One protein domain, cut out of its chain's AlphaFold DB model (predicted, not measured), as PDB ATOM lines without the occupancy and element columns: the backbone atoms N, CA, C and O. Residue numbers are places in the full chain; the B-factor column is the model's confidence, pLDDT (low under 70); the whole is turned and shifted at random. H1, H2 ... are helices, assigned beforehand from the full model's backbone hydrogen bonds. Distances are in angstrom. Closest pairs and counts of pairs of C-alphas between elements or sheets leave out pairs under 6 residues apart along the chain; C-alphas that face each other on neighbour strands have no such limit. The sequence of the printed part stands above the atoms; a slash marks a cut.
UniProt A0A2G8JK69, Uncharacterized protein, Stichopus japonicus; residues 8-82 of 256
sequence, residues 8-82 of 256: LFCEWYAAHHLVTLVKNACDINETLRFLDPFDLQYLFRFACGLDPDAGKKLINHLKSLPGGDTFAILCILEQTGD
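Overview. This is residues 8 to 82 of the 256 residues of an uncharacterized protein of Stichopus japonicus (UniProt A0A2G8JK69). What shape does this domain have? The long helix H1, with the short H2 beyond its end, makes one side of a compact body of helices, the hairpin of H3 and H4 makes the middle layer, and H5 covers the other side of that hairpin. H1 crosses H3 and reaches the beginning of H4 with its last turns, while H3, H4 and H5 fold back on each other as an up-and-down bundle. What is it made of, and how large is it? The printed part has 75 residues with five named helices, H1 to H5 in chain order, and no named strand; the class is all helix. It is compact, with a radius of gyration of the C-alphas of 10.9 A, and its rounded outline spans 25 by 24 by 23 A.

Arrangement. What does the longest helix touch? H1, residues 8 to 24, has a kink of 33 degrees near residue 17, and it touches H3, residues 41 to 50, at a steep tilt of 57 degrees, the same way; their closest C-alphas, those of Glu 11 and Leu 43, are 4.6 A apart. With residues 19 to 23 alone it touches H4, residues 52 to 63, about perpendicular at 83 degrees, the closest C-alphas being those of Lys 23 and Ala 54, 5.5 A apart. H1 and H2, residues 28 to 32, touch only at the corner by their link, and only just, with 3 pairs of C-alphas within 8 A; the closest are those of Val 22 and Ile 28, 6.5 A apart. Which helix is the hub, and how does the bundle run? H4 is the hub, touching four other helices; it only just touches H2, with 3 pairs of C-alphas within 8 A, the closest being those of Ile 28 and His 61, 7.3 A apart. H3, H4 and H5, residues 68 to 78, form a bundle, up and down, each running against the one before it in the chain. H3 and H4 are a helical hairpin at a shallow tilt of 34 degrees, only just short of steep, opposite ways, with the C-alphas of Cys 48 and Gly 55 closest at 3.7 A. Where does the last helix sit? H4 and H5 are a helical hairpin too, at a shallow tilt of 19 degrees, opposite ways, with the C-alphas of Lys 63 and Asp 69 closest at 4.9 A. H5 also touches H3 at a steep tilt of 42 degrees, the same way, closest at the C-alphas of Gly 49 and Glu 78, 4.7 A apart. H5 is apart from H1 and from H2, and H2 is apart from H3. What do the backbone atoms show? In H2, H3 and H4 every O i to N i+4 pair is within hydrogen-bond range, against 10 of 13 in H1 and 6 of 7 in H5.

Along the chain. Where does the longest helix lie? H1 runs 24.7 A from C-alpha 8 at (-19.402, 21.178, 2.550) to C-alpha 24 at (-23.324, 43.378, -7.427). How long are the others? H2 has 5 residues, 28 to 32; H3, residues 41 to 50, measures 14.4 A, and H4, residues 52 to 63, measures 16.2 A. H5, residues 68 to 78, measures 15.6 A and ends with C-alpha 78 at (-16.383, 34.338, 10.276).

Size, cuts and confidence. How far does the whole reach? The two C-alphas farthest apart, those of Phe 34 and Asp 82, are 31.5 A apart. Are there breaks, long links or weak places? The printed part has no cut; the links H1 to H2, H3 to H4 and H4 to H5 are tight, and H2 to H3 is a short link of 8 residues. The mean pLDDT of the printed part is 92.2, and no printed residue is under 70.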
ATOM      1  N   LEU A   8     -20.294  20.114   2.072       89.94
ATOM      2  CA  LEU A   8     -19.402  21.178   2.550       89.94
ATOM      3  C   LEU A   8     -18.493  21.761   1.453       89.94
ATOM      4  O   LEU A   8     -18.338  22.976   1.378       89.94
ATOM      5  N   PHE A   9     -17.918  20.923   0.581       90.12
ATOM      6  CA  PHE A   9     -17.083  21.422  -0.518       90.12
ATOM      7  C   PHE A   9     -17.932  22.145  -1.561       90.12
ATOM      8  O   PHE A   9     -17.518  23.183  -2.063       90.12
ATOM      9  N   CYS A  10     -19.132  21.635  -1.855       92.69
ATOM     10  CA  CYS A  10     -20.063  22.316  -2.751       92.69
ATOM     11  C   CYS A  10     -20.420  23.714  -2.227       92.69
ATOM     12  O   CYS A  10     -20.344  24.674  -2.988       92.69
ATOM     13  N   GLU A  11     -20.754  23.837  -0.940       95.06
ATOM     14  CA  GLU A  11     -21.068  25.123  -0.304       95.06
ATOM     15  C   GLU A  11     -19.866  26.071  -0.286       95.06
ATOM     16  O   GLU A  11     -20.024  27.254  -0.571       95.06
ATOM     17  N   TRP A  12     -18.655  25.561  -0.046       95.00
ATOM     18  CA  TRP A  12     -17.434  26.364  -0.117       95.00
ATOM     19  C   TRP A  12     -17.183  26.935  -1.520       95.00
ATOM     20  O   TRP A  12     -16.979  28.138  -1.675       95.00
ATOM     21  N   TYR A  13     -17.271  26.112  -2.570       93.88
ATOM     22  CA  TYR A  13     -17.127  26.599  -3.948       93.88
ATOM     23  C   TYR A  13     -18.251  27.568  -4.336       93.88
ATOM     24  O   TYR A  13     -17.998  28.576  -4.998       93.88
ATOM     25  N   ALA A  14     -19.485  27.286  -3.917       95.62
ATOM     26  CA  ALA A  14     -20.625  28.160  -4.164       95.62
ATOM     27  C   ALA A  14     -20.493  29.510  -3.435       95.62
ATOM     28  O   ALA A  14     -20.956  30.519  -3.967       95.62
ATOM     29  N   ALA A  15     -19.809  29.567  -2.288       97.50
ATOM     30  CA  ALA A  15     -19.606  30.802  -1.532       97.50
ATOM     31  C   ALA A  15     -18.848  31.866  -2.333       97.50
ATOM     32  O   ALA A  15     -19.234  33.032  -2.319       97.50
ATOM     33  N   HIS A  16     -17.847  31.473  -3.125       96.50
ATOM     34  CA  HIS A  16     -17.153  32.400  -4.028       96.50
ATOM     35  C   HIS A  16     -18.098  33.037  -5.058       96.50
ATOM     36  O   HIS A  16     -17.991  34.226  -5.375       96.50
ATOM     37  N   HIS A  17     -19.047  32.254  -5.578       95.69
ATOM     38  CA  HIS A  17     -20.054  32.775  -6.494       95.69
ATOM     39  C   HIS A  17     -21.048  33.685  -5.767       95.69
ATOM     40  O   HIS A  17     -21.334  34.781  -6.248       95.69
ATOM     41  N   LEU A  18     -21.504  33.279  -4.578       96.94
ATOM     42  CA  LEU A  18     -22.412  34.066  -3.748       96.94
ATOM     43  C   LEU A  18     -21.833  35.447  -3.417       96.94
ATOM     44  O   LEU A  18     -22.531  36.443  -3.575       96.94
ATOM     45  N   VAL A  19     -20.551  35.525  -3.046       97.00
ATOM     46  CA  VAL A  19     -19.848  36.799  -2.819       97.00
ATOM     47  C   VAL A  19     -19.965  37.708  -4.043       97.00
ATOM     48  O   VAL A  19     -20.347  38.871  -3.927       97.00
ATOM     49  N   THR A  20     -19.704  37.171  -5.237       95.88
ATOM     50  CA  THR A  20     -19.778  37.947  -6.482       95.88
ATOM     51  C   THR A  20     -21.199  38.452  -6.750       95.88
ATOM     52  O   THR A  20     -21.375  39.600  -7.161       95.88
ATOM     53  N   LEU A  21     -22.221  37.630  -6.493       95.19
ATOM     54  CA  LEU A  21     -23.623  38.021  -6.652       95.19
ATOM     55  C   LEU A  21     -24.020  39.117  -5.657       95.19
ATOM     56  O   LEU A  21     -24.532  40.157  -6.061       95.19
ATOM     57  N   VAL A  22     -23.724  38.933  -4.370       95.94
ATOM     58  CA  VAL A  22     -24.099  39.862  -3.292       95.94
ATOM     59  C   VAL A  22     -23.436  41.231  -3.454       95.94
ATOM     60  O   VAL A  22     -24.055  42.268  -3.196       95.94
ATOM     61  N   LYS A  23     -22.182  41.276  -3.918       93.69
ATOM     62  CA  LYS A  23     -21.493  42.551  -4.163       93.69
ATOM     63  C   LYS A  23     -22.207  43.384  -5.222       93.69
ATOM     64  O   LYS A  23     -22.390  44.581  -5.009       93.69
ATOM     65  N   ASN A  24     -22.673  42.735  -6.285       91.44
ATOM     66  CA  ASN A  24     -23.324  43.378  -7.427       91.44
ATOM     67  C   ASN A  24     -24.854  43.477  -7.300       91.44
ATOM     68  O   ASN A  24     -25.499  44.069  -8.161       91.44
ATOM     69  N   ALA A  25     -25.442  42.907  -6.247       92.56
ATOM     70  CA  ALA A  25     -26.881  42.908  -6.044       92.56
ATOM     71  C   ALA A  25     -27.414  44.330  -5.800       92.56
ATOM     72  O   ALA A  25     -27.004  45.001  -4.849       92.56
ATOM     73  N   CYS A  26     -28.364  44.757  -6.639       89.56
ATOM     74  CA  CYS A  26     -29.198  45.934  -6.378       89.56
ATOM     75  C   CYS A  26     -30.262  45.633  -5.314       89.56
ATOM     76  O   CYS A  26     -30.533  46.477  -4.467       89.56
ATOM     77  N   ASP A  27     -30.824  44.419  -5.345       92.56
ATOM     78  CA  ASP A  27     -31.755  43.898  -4.346       92.56
ATOM     79  C   ASP A  27     -31.248  42.541  -3.841       92.56
ATOM     80  O   ASP A  27     -31.199  41.543  -4.573       92.56
ATOM     81  N   ILE A  28     -30.820  42.521  -2.580       92.81
ATOM     82  CA  ILE A  28     -30.284  41.319  -1.947       92.81
ATOM     83  C   ILE A  28     -31.376  40.287  -1.655       92.81
ATOM     84  O   ILE A  28     -31.110  39.094  -1.760       92.81
ATOM     85  N   ASN A  29     -32.603  40.715  -1.354       91.44
ATOM     86  CA  ASN A  29     -33.692  39.800  -1.023       91.44
ATOM     87  C   ASN A  29     -34.084  38.986  -2.255       91.44
ATOM     88  O   ASN A  29     -34.209  37.768  -2.180       91.44
ATOM     89  N   GLU A  30     -34.184  39.645  -3.410       92.75
ATOM     90  CA  GLU A  30     -34.435  38.971  -4.685       92.75
ATOM     91  C   GLU A  30     -33.270  38.049  -5.081       92.75
ATOM     92  O   GLU A  30     -33.488  36.929  -5.544       92.75
ATOM     93  N   THR A  31     -32.026  38.481  -4.843       93.06
ATOM     94  CA  THR A  31     -30.825  37.675  -5.132       93.06
ATOM     95  C   THR A  31     -30.785  36.387  -4.304       93.06
ATOM     96  O   THR A  31     -30.367  35.343  -4.801       93.06
ATOM     97  N   LEU A  32     -31.227  36.450  -3.045       93.94
ATOM     98  CA  LEU A  32     -31.155  35.345  -2.089       93.94
ATOM     99  C   LEU A  32     -32.467  34.567  -1.943       93.94
ATOM    100  O   LEU A  32     -32.503  33.601  -1.192       93.94
ATOM    101  N   ARG A  33     -33.528  34.920  -2.678       91.00
ATOM    102  CA  ARG A  33     -34.895  34.391  -2.479       91.00
ATOM    103  C   ARG A  33     -35.048  32.866  -2.512       91.00
ATOM    104  O   ARG A  33     -36.050  32.347  -2.037       91.00
ATOM    105  N   PHE A  34     -34.105  32.156  -3.131       89.75
ATOM    106  CA  PHE A  34     -34.112  30.691  -3.245       89.75
ATOM    107  C   PHE A  34     -33.074  30.009  -2.349       89.75
ATOM    108  O   PHE A  34     -32.906  28.793  -2.426       89.75
ATOM    109  N   LEU A  35     -32.338  30.779  -1.551       91.94
ATOM    110  CA  LEU A  35     -31.324  30.278  -0.639       91.94
ATOM    111  C   LEU A  35     -31.879  30.347   0.775       91.94
ATOM    112  O   LEU A  35     -32.033  31.430   1.333       91.94
ATOM    113  N   ASP A  36     -32.145  29.184   1.357       89.69
ATOM    114  CA  ASP A  36     -32.439  29.099   2.779       89.69
ATOM    115  C   ASP A  36     -31.108  29.092   3.564       89.69
ATOM    116  O   ASP A  36     -30.305  28.161   3.404       89.69
ATOM    117  N   PRO A  37     -30.829  30.118   4.391       87.12
ATOM    118  CA  PRO A  37     -29.599  30.183   5.173       87.12
ATOM    119  C   PRO A  37     -29.479  29.080   6.227       87.12
ATOM    120  O   PRO A  37     -28.359  28.745   6.614       87.12
ATOM    121  N   PHE A  38     -30.586  28.478   6.664       83.50
ATOM    122  CA  PHE A  38     -30.570  27.379   7.626       83.50
ATOM    123  C   PHE A  38     -30.174  26.053   6.962       83.50
ATOM    124  O   PHE A  38     -29.408  25.280   7.540       83.50
ATOM    125  N   ASP A  39     -30.604  25.822   5.718       88.56
ATOM    126  CA  ASP A  39     -30.200  24.646   4.933       88.56
ATOM    127  C   ASP A  39     -28.778  24.765   4.370       88.56
ATOM    128  O   ASP A  39     -28.103  23.748   4.153       88.56
ATOM    129  N   LEU A  40     -28.323  25.996   4.120       91.62
ATOM    130  CA  LEU A  40     -27.052  26.329   3.471       91.62
ATOM    131  C   LEU A  40     -26.116  27.094   4.414       91.62
ATOM    132  O   LEU A  40     -25.429  28.037   4.019       91.62
ATOM    133  N   GLN A  41     -26.086  26.699   5.685       89.56
ATOM    134  CA  GLN A  41     -25.356  27.431   6.716       89.56
ATOM    135  C   GLN A  41     -23.870  27.676   6.394       89.56
ATOM    136  O   GLN A  41     -23.322  28.721   6.749       89.56
ATOM    137  N   TYR A  42     -23.192  26.737   5.728       93.31
ATOM    138  CA  TYR A  42     -21.770  26.889   5.429       93.31
ATOM    139  C   TYR A  42     -21.550  27.816   4.238       93.31
ATOM    140  O   TYR A  42     -20.589  28.576   4.252       93.31
ATOM    141  N   LEU A  43     -22.458  27.832   3.260       96.12
ATOM    142  CA  LEU A  43     -22.429  28.763   2.133       96.12
ATOM    143  C   LEU A  43     -22.373  30.217   2.620       96.12
ATOM    144  O   LEU A  43     -21.499  30.976   2.202       96.12
ATOM    145  N   PHE A  44     -23.281  30.592   3.524       95.69
ATOM    146  CA  PHE A  44     -23.348  31.952   4.062       95.69
ATOM    147  C   PHE A  44     -22.152  32.272   4.964       95.69
ATOM    148  O   PHE A  44     -21.560  33.341   4.823       95.69
ATOM    149  N   ARG A  45     -21.756  31.339   5.840       95.38
ATOM    150  CA  ARG A  45     -20.586  31.501   6.720       95.38
ATOM    151  C   ARG A  45     -19.297  31.694   5.928       95.38
ATOM    152  O   ARG A  45     -18.575  32.656   6.167       95.38
ATOM    153  N   PHE A  46     -19.046  30.844   4.934       96.44
ATOM    154  CA  PHE A  46     -17.891  30.986   4.052       96.44
ATOM    155  C   PHE A  46     -17.938  32.297   3.277       96.44
ATOM    156  O   PHE A  46     -16.931  32.989   3.221       96.44
ATOM    157  N   ALA A  47     -19.090  32.684   2.721       96.81
ATOM    158  CA  ALA A  47     -19.199  33.947   1.998       96.81
ATOM    159  C   ALA A  47     -18.879  35.156   2.894       96.81
ATOM    160  O   ALA A  47     -18.207  36.079   2.437       96.81
ATOM    161  N   CYS A  48     -19.287  35.128   4.168       95.94
ATOM    162  CA  CYS A  48     -18.957  36.181   5.130       95.94
ATOM    163  C   CYS A  48     -17.464  36.242   5.473       95.94
ATOM    164  O   CYS A  48     -16.947  37.334   5.672       95.94
ATOM    165  N   GLY A  49     -16.768  35.102   5.504       94.81
ATOM    166  CA  GLY A  49     -15.316  35.065   5.715       94.81
ATOM    167  C   GLY A  49     -14.471  35.262   4.452       94.81
ATOM    168  O   GLY A  49     -13.258  35.402   4.544       94.81
ATOM    169  N   LEU A  50     -15.075  35.250   3.262       95.88
ATOM    170  CA  LEU A  50     -14.358  35.438   1.997       95.88
ATOM    171  C   LEU A  50     -14.222  36.912   1.599       95.88
ATOM    172  O   LEU A  50     -13.246  37.267   0.939       95.88
ATOM    173  N   ASP A  51     -15.206  37.750   1.930       93.50
ATOM    174  CA  ASP A  51     -15.228  39.167   1.553       93.50
ATOM    175  C   ASP A  51     -16.019  39.989   2.586       93.50
ATOM    176  O   ASP A  51     -17.224  39.753   2.744       93.50
ATOM    177  N   PRO A  52     -15.387  40.966   3.268       91.19
ATOM    178  CA  PRO A  52     -16.036  41.677   4.366       91.19
ATOM    179  C   PRO A  52     -17.276  42.476   3.967       91.19
ATOM    180  O   PRO A  52     -18.291  42.452   4.671       91.19
ATOM    181  N   ASP A  53     -17.244  43.128   2.801       90.94
ATOM    182  CA  ASP A  53     -18.365  43.919   2.286       90.94
ATOM    183  C   ASP A  53     -19.563  43.029   1.939       90.94
ATOM    184  O   ASP A  53     -20.709  43.331   2.301       90.94
ATOM    185  N   ALA A  54     -19.313  41.910   1.250       94.12
ATOM    186  CA  ALA A  54     -20.341  40.916   0.963       94.12
ATOM    187  C   ALA A  54     -20.904  40.331   2.260       94.12
ATOM    188  O   ALA A  54     -22.124  40.245   2.421       94.12
ATOM    189  N   GLY A  55     -20.032  39.998   3.210       94.44
ATOM    190  CA  GLY A  55     -20.434  39.487   4.508       94.44
ATOM    191  C   GLY A  55     -21.280  40.484   5.299       94.44
ATOM    192  O   GLY A  55     -22.293  40.095   5.871       94.44
ATOM    193  N   LYS A  56     -20.959  41.785   5.276       92.69
ATOM    194  CA  LYS A  56     -21.769  42.827   5.932       92.69
ATOM    195  C   LYS A  56     -23.174  42.897   5.335       92.69
ATOM    196  O   LYS A  56     -24.157  42.976   6.073       92.69
ATOM    197  N   LYS A  57     -23.289  42.823   4.004       93.88
ATOM    198  CA  LYS A  57     -24.590  42.760   3.318       93.88
ATOM    199  C   LYS A  57     -25.376  41.501   3.706       93.88
ATOM    200  O   LYS A  57     -26.559  41.609   4.020       93.88
ATOM    201  N   LEU A  58     -24.720  40.338   3.731       95.81
ATOM    202  CA  LEU A  58     -25.331  39.066   4.131       95.81
ATOM    203  C   LEU A  58     -25.814  39.097   5.583       95.81
ATOM    204  O   LEU A  58     -26.968  38.780   5.837       95.81
ATOM    205  N   ILE A  59     -24.976  39.533   6.525       95.06
ATOM    206  CA  ILE A  59     -25.324  39.650   7.948       95.06
ATOM    207  C   ILE A  59     -26.549  40.552   8.135       95.06
ATOM    208  O   ILE A  59     -27.474  40.186   8.855       95.06
ATOM    209  N   ASN A  60     -26.599  41.700   7.455       93.38
ATOM    210  CA  ASN A  60     -27.757  42.594   7.523       93.38
ATOM    211  C   ASN A  60     -29.031  41.954   6.959       93.38
ATOM    212  O   ASN A  60     -30.095  42.115   7.552       93.38
ATOM    213  N   HIS A  61     -28.928  41.207   5.857       93.38
ATOM    214  CA  HIS A  61     -30.055  40.440   5.331       93.38
ATOM    215  C   HIS A  61     -30.522  39.376   6.337       93.38
ATOM    216  O   HIS A  61     -31.701  39.336   6.672       93.38
ATOM    217  N   LEU A  62     -29.605  38.581   6.896       93.25
ATOM    218  CA  LEU A  62     -29.920  37.536   7.876       93.25
ATOM    219  C   LEU A  62     -30.640  38.090   9.106       93.25
ATOM    220  O   LEU A  62     -31.654  37.541   9.514       93.25
ATOM    221  N   LYS A  63     -30.183  39.217   9.654       91.44
ATOM    222  CA  LYS A  63     -30.824  39.875  10.806       91.44
ATOM    223  C   LYS A  63     -32.248  40.364  10.525       91.44
ATOM    224  O   LYS A  63     -32.993  40.618  11.465       91.44
ATOM    225  N   SER A  64     -32.623  40.529   9.255       90.12
ATOM    226  CA  SER A  64     -33.991  40.899   8.874       90.12
ATOM    227  C   SER A  64     -34.944  39.698   8.810       90.12
ATOM    228  O   SER A  64     -36.157  39.886   8.737       90.12
ATOM    229  N   LEU A  65     -34.408  38.472   8.841       89.31
ATOM    230  CA  LEU A  65     -35.190  37.242   8.816       89.31
ATOM    231  C   LEU A  65     -35.641  36.845  10.234       89.31
ATOM    232  O   LEU A  65     -34.876  37.005  11.192       89.31
ATOM    233  N   PRO A  66     -36.838  36.251  10.389       84.62
ATOM    234  CA  PRO A  66     -37.271  35.673  11.660       84.62
ATOM    235  C   PRO A  66     -36.255  34.650  12.189       84.62
ATOM    236  O   PRO A  66     -35.884  33.708  11.493       84.62
ATOM    237  N   GLY A  67     -35.763  34.852  13.414       79.81
ATOM    238  CA  GLY A  67     -34.742  33.991  14.031       79.81
ATOM    239  C   GLY A  67     -33.333  34.103  13.427       79.81
ATOM    240  O   GLY A  67     -32.411  33.436  13.905       79.81
ATOM    241  N   GLY A  68     -33.138  34.960  12.421       87.62
ATOM    242  CA  GLY A  68     -31.883  35.084  11.686       87.62
ATOM    243  C   GLY A  68     -30.739  35.725  12.474       87.62
ATOM    244  O   GLY A  68     -29.585  35.552  12.095       87.62
ATOM    245  N   ASP A  69     -31.015  36.372  13.613       89.88
ATOM    246  CA  ASP A  69     -29.985  36.881  14.533       89.88
ATOM    247  C   ASP A  69     -29.040  35.779  15.012       89.88
ATOM    248  O   ASP A  69     -27.821  35.938  14.980       89.88
ATOM    249  N   THR A  70     -29.602  34.631  15.391       85.56
ATOM    250  CA  THR A  70     -28.858  33.450  15.841       85.56
ATOM    251  C   THR A  70     -27.829  33.021  14.799       85.56
ATOM    252  O   THR A  70     -26.678  32.718  15.112       85.56
ATOM    253  N   PHE A  71     -28.243  33.029  13.534       88.50
ATOM    254  CA  PHE A  71     -27.384  32.655  12.424       88.50
ATOM    255  C   PHE A  71     -26.402  33.777  12.048       88.50
ATOM    256  O   PHE A  71     -25.238  33.512  11.748       88.50
ATOM    257  N   ALA A  72     -26.826  35.038  12.155       93.94
ATOM    258  CA  ALA A  72     -25.972  36.200  11.952       93.94
ATOM    259  C   ALA A  72     -24.779  36.224  12.922       93.94
ATOM    260  O   ALA A  72     -23.691  36.604  12.502       93.94
ATOM    261  N   ILE A  73     -24.938  35.758  14.169       94.44
ATOM    262  CA  ILE A  73     -23.826  35.605  15.129       94.44
ATOM    263  C   ILE A  73     -22.721  34.716  14.553       94.44
ATOM    264  O   ILE A  73     -21.548  35.088  14.615       94.44
ATOM    265  N   LEU A  74     -23.080  33.572  13.960       93.94
ATOM    266  CA  LEU A  74     -22.098  32.686  13.334       93.94
ATOM    267  C   LEU A  74     -21.355  33.427  12.221       93.94
ATOM    268  O   LEU A  74     -20.132  33.456  12.235       93.94
ATOM    269  N   CYS A  75     -22.080  34.083  11.314       95.06
ATOM    270  CA  CYS A  75     -21.498  34.828  10.194       95.06
ATOM    271  C   CYS A  75     -20.615  36.009  10.624       95.06
ATOM    272  O   CYS A  75     -19.604  36.273   9.979       95.06
ATOM    273  N   ILE A  76     -20.964  36.709  11.706       95.06
ATOM    274  CA  ILE A  76     -20.158  37.808  12.258       95.06
ATOM    275  C   ILE A  76     -18.784  37.311  12.698       95.06
ATOM    276  O   ILE A  76     -17.797  38.000  12.479       95.06
ATOM    277  N   LEU A  77     -18.706  36.123  13.296       93.69
ATOM    278  CA  LEU A  77     -17.437  35.567  13.769       93.69
ATOM    279  C   LEU A  77     -16.588  34.940  12.657       93.69
ATOM    280  O   LEU A  77     -15.421  34.646  12.894       93.69
ATOM    281  N   GLU A  78     -17.150  34.748  11.461       93.75
ATOM    282  CA  GLU A  78     -16.383  34.338  10.276       93.75
ATOM    283  C   GLU A  78     -15.725  35.520   9.560       93.75
ATOM    284  O   GLU A  78     -14.820  35.308   8.757       93.75
ATOM    285  N   GLN A  79     -16.182  36.752   9.818       91.81
ATOM    286  CA  GLN A  79     -15.655  37.951   9.173       91.81
ATOM    287  C   GLN A  79     -14.145  38.061   9.373       91.81
ATOM    288  O   GLN A  79     -13.638  38.063  10.497       91.81
ATOM    289  N   THR A  80     -13.425  38.166   8.262       80.06
ATOM    290  CA  THR A  80     -11.980  38.371   8.264       80.06
ATOM    291  C   THR A  80     -11.686  39.860   8.245       80.06
ATOM    292  O   THR A  80     -12.176  40.551   7.362       80.06
ATOM    293  N   GLY A  81     -10.849  40.350   9.148       78.31
ATOM    294  CA  GLY A  81     -10.514  41.770   9.194       78.31
ATOM    295  C   GLY A  81     -10.198  42.223  10.607       78.31
ATOM    296  O   GLY A  81      -9.942  41.404  11.495       78.31
ATOM    297  N   ASP A  82     -10.198  43.537  10.806       82.81
ATOM    298  CA  ASP A  82     -10.073  44.106  12.140       82.81
ATOM    299  C   ASP A  82     -11.386  43.952  12.924       82.81
ATOM    300  O   ASP A  82     -12.481  44.035  12.368       82.81
TER     301      ASP A  82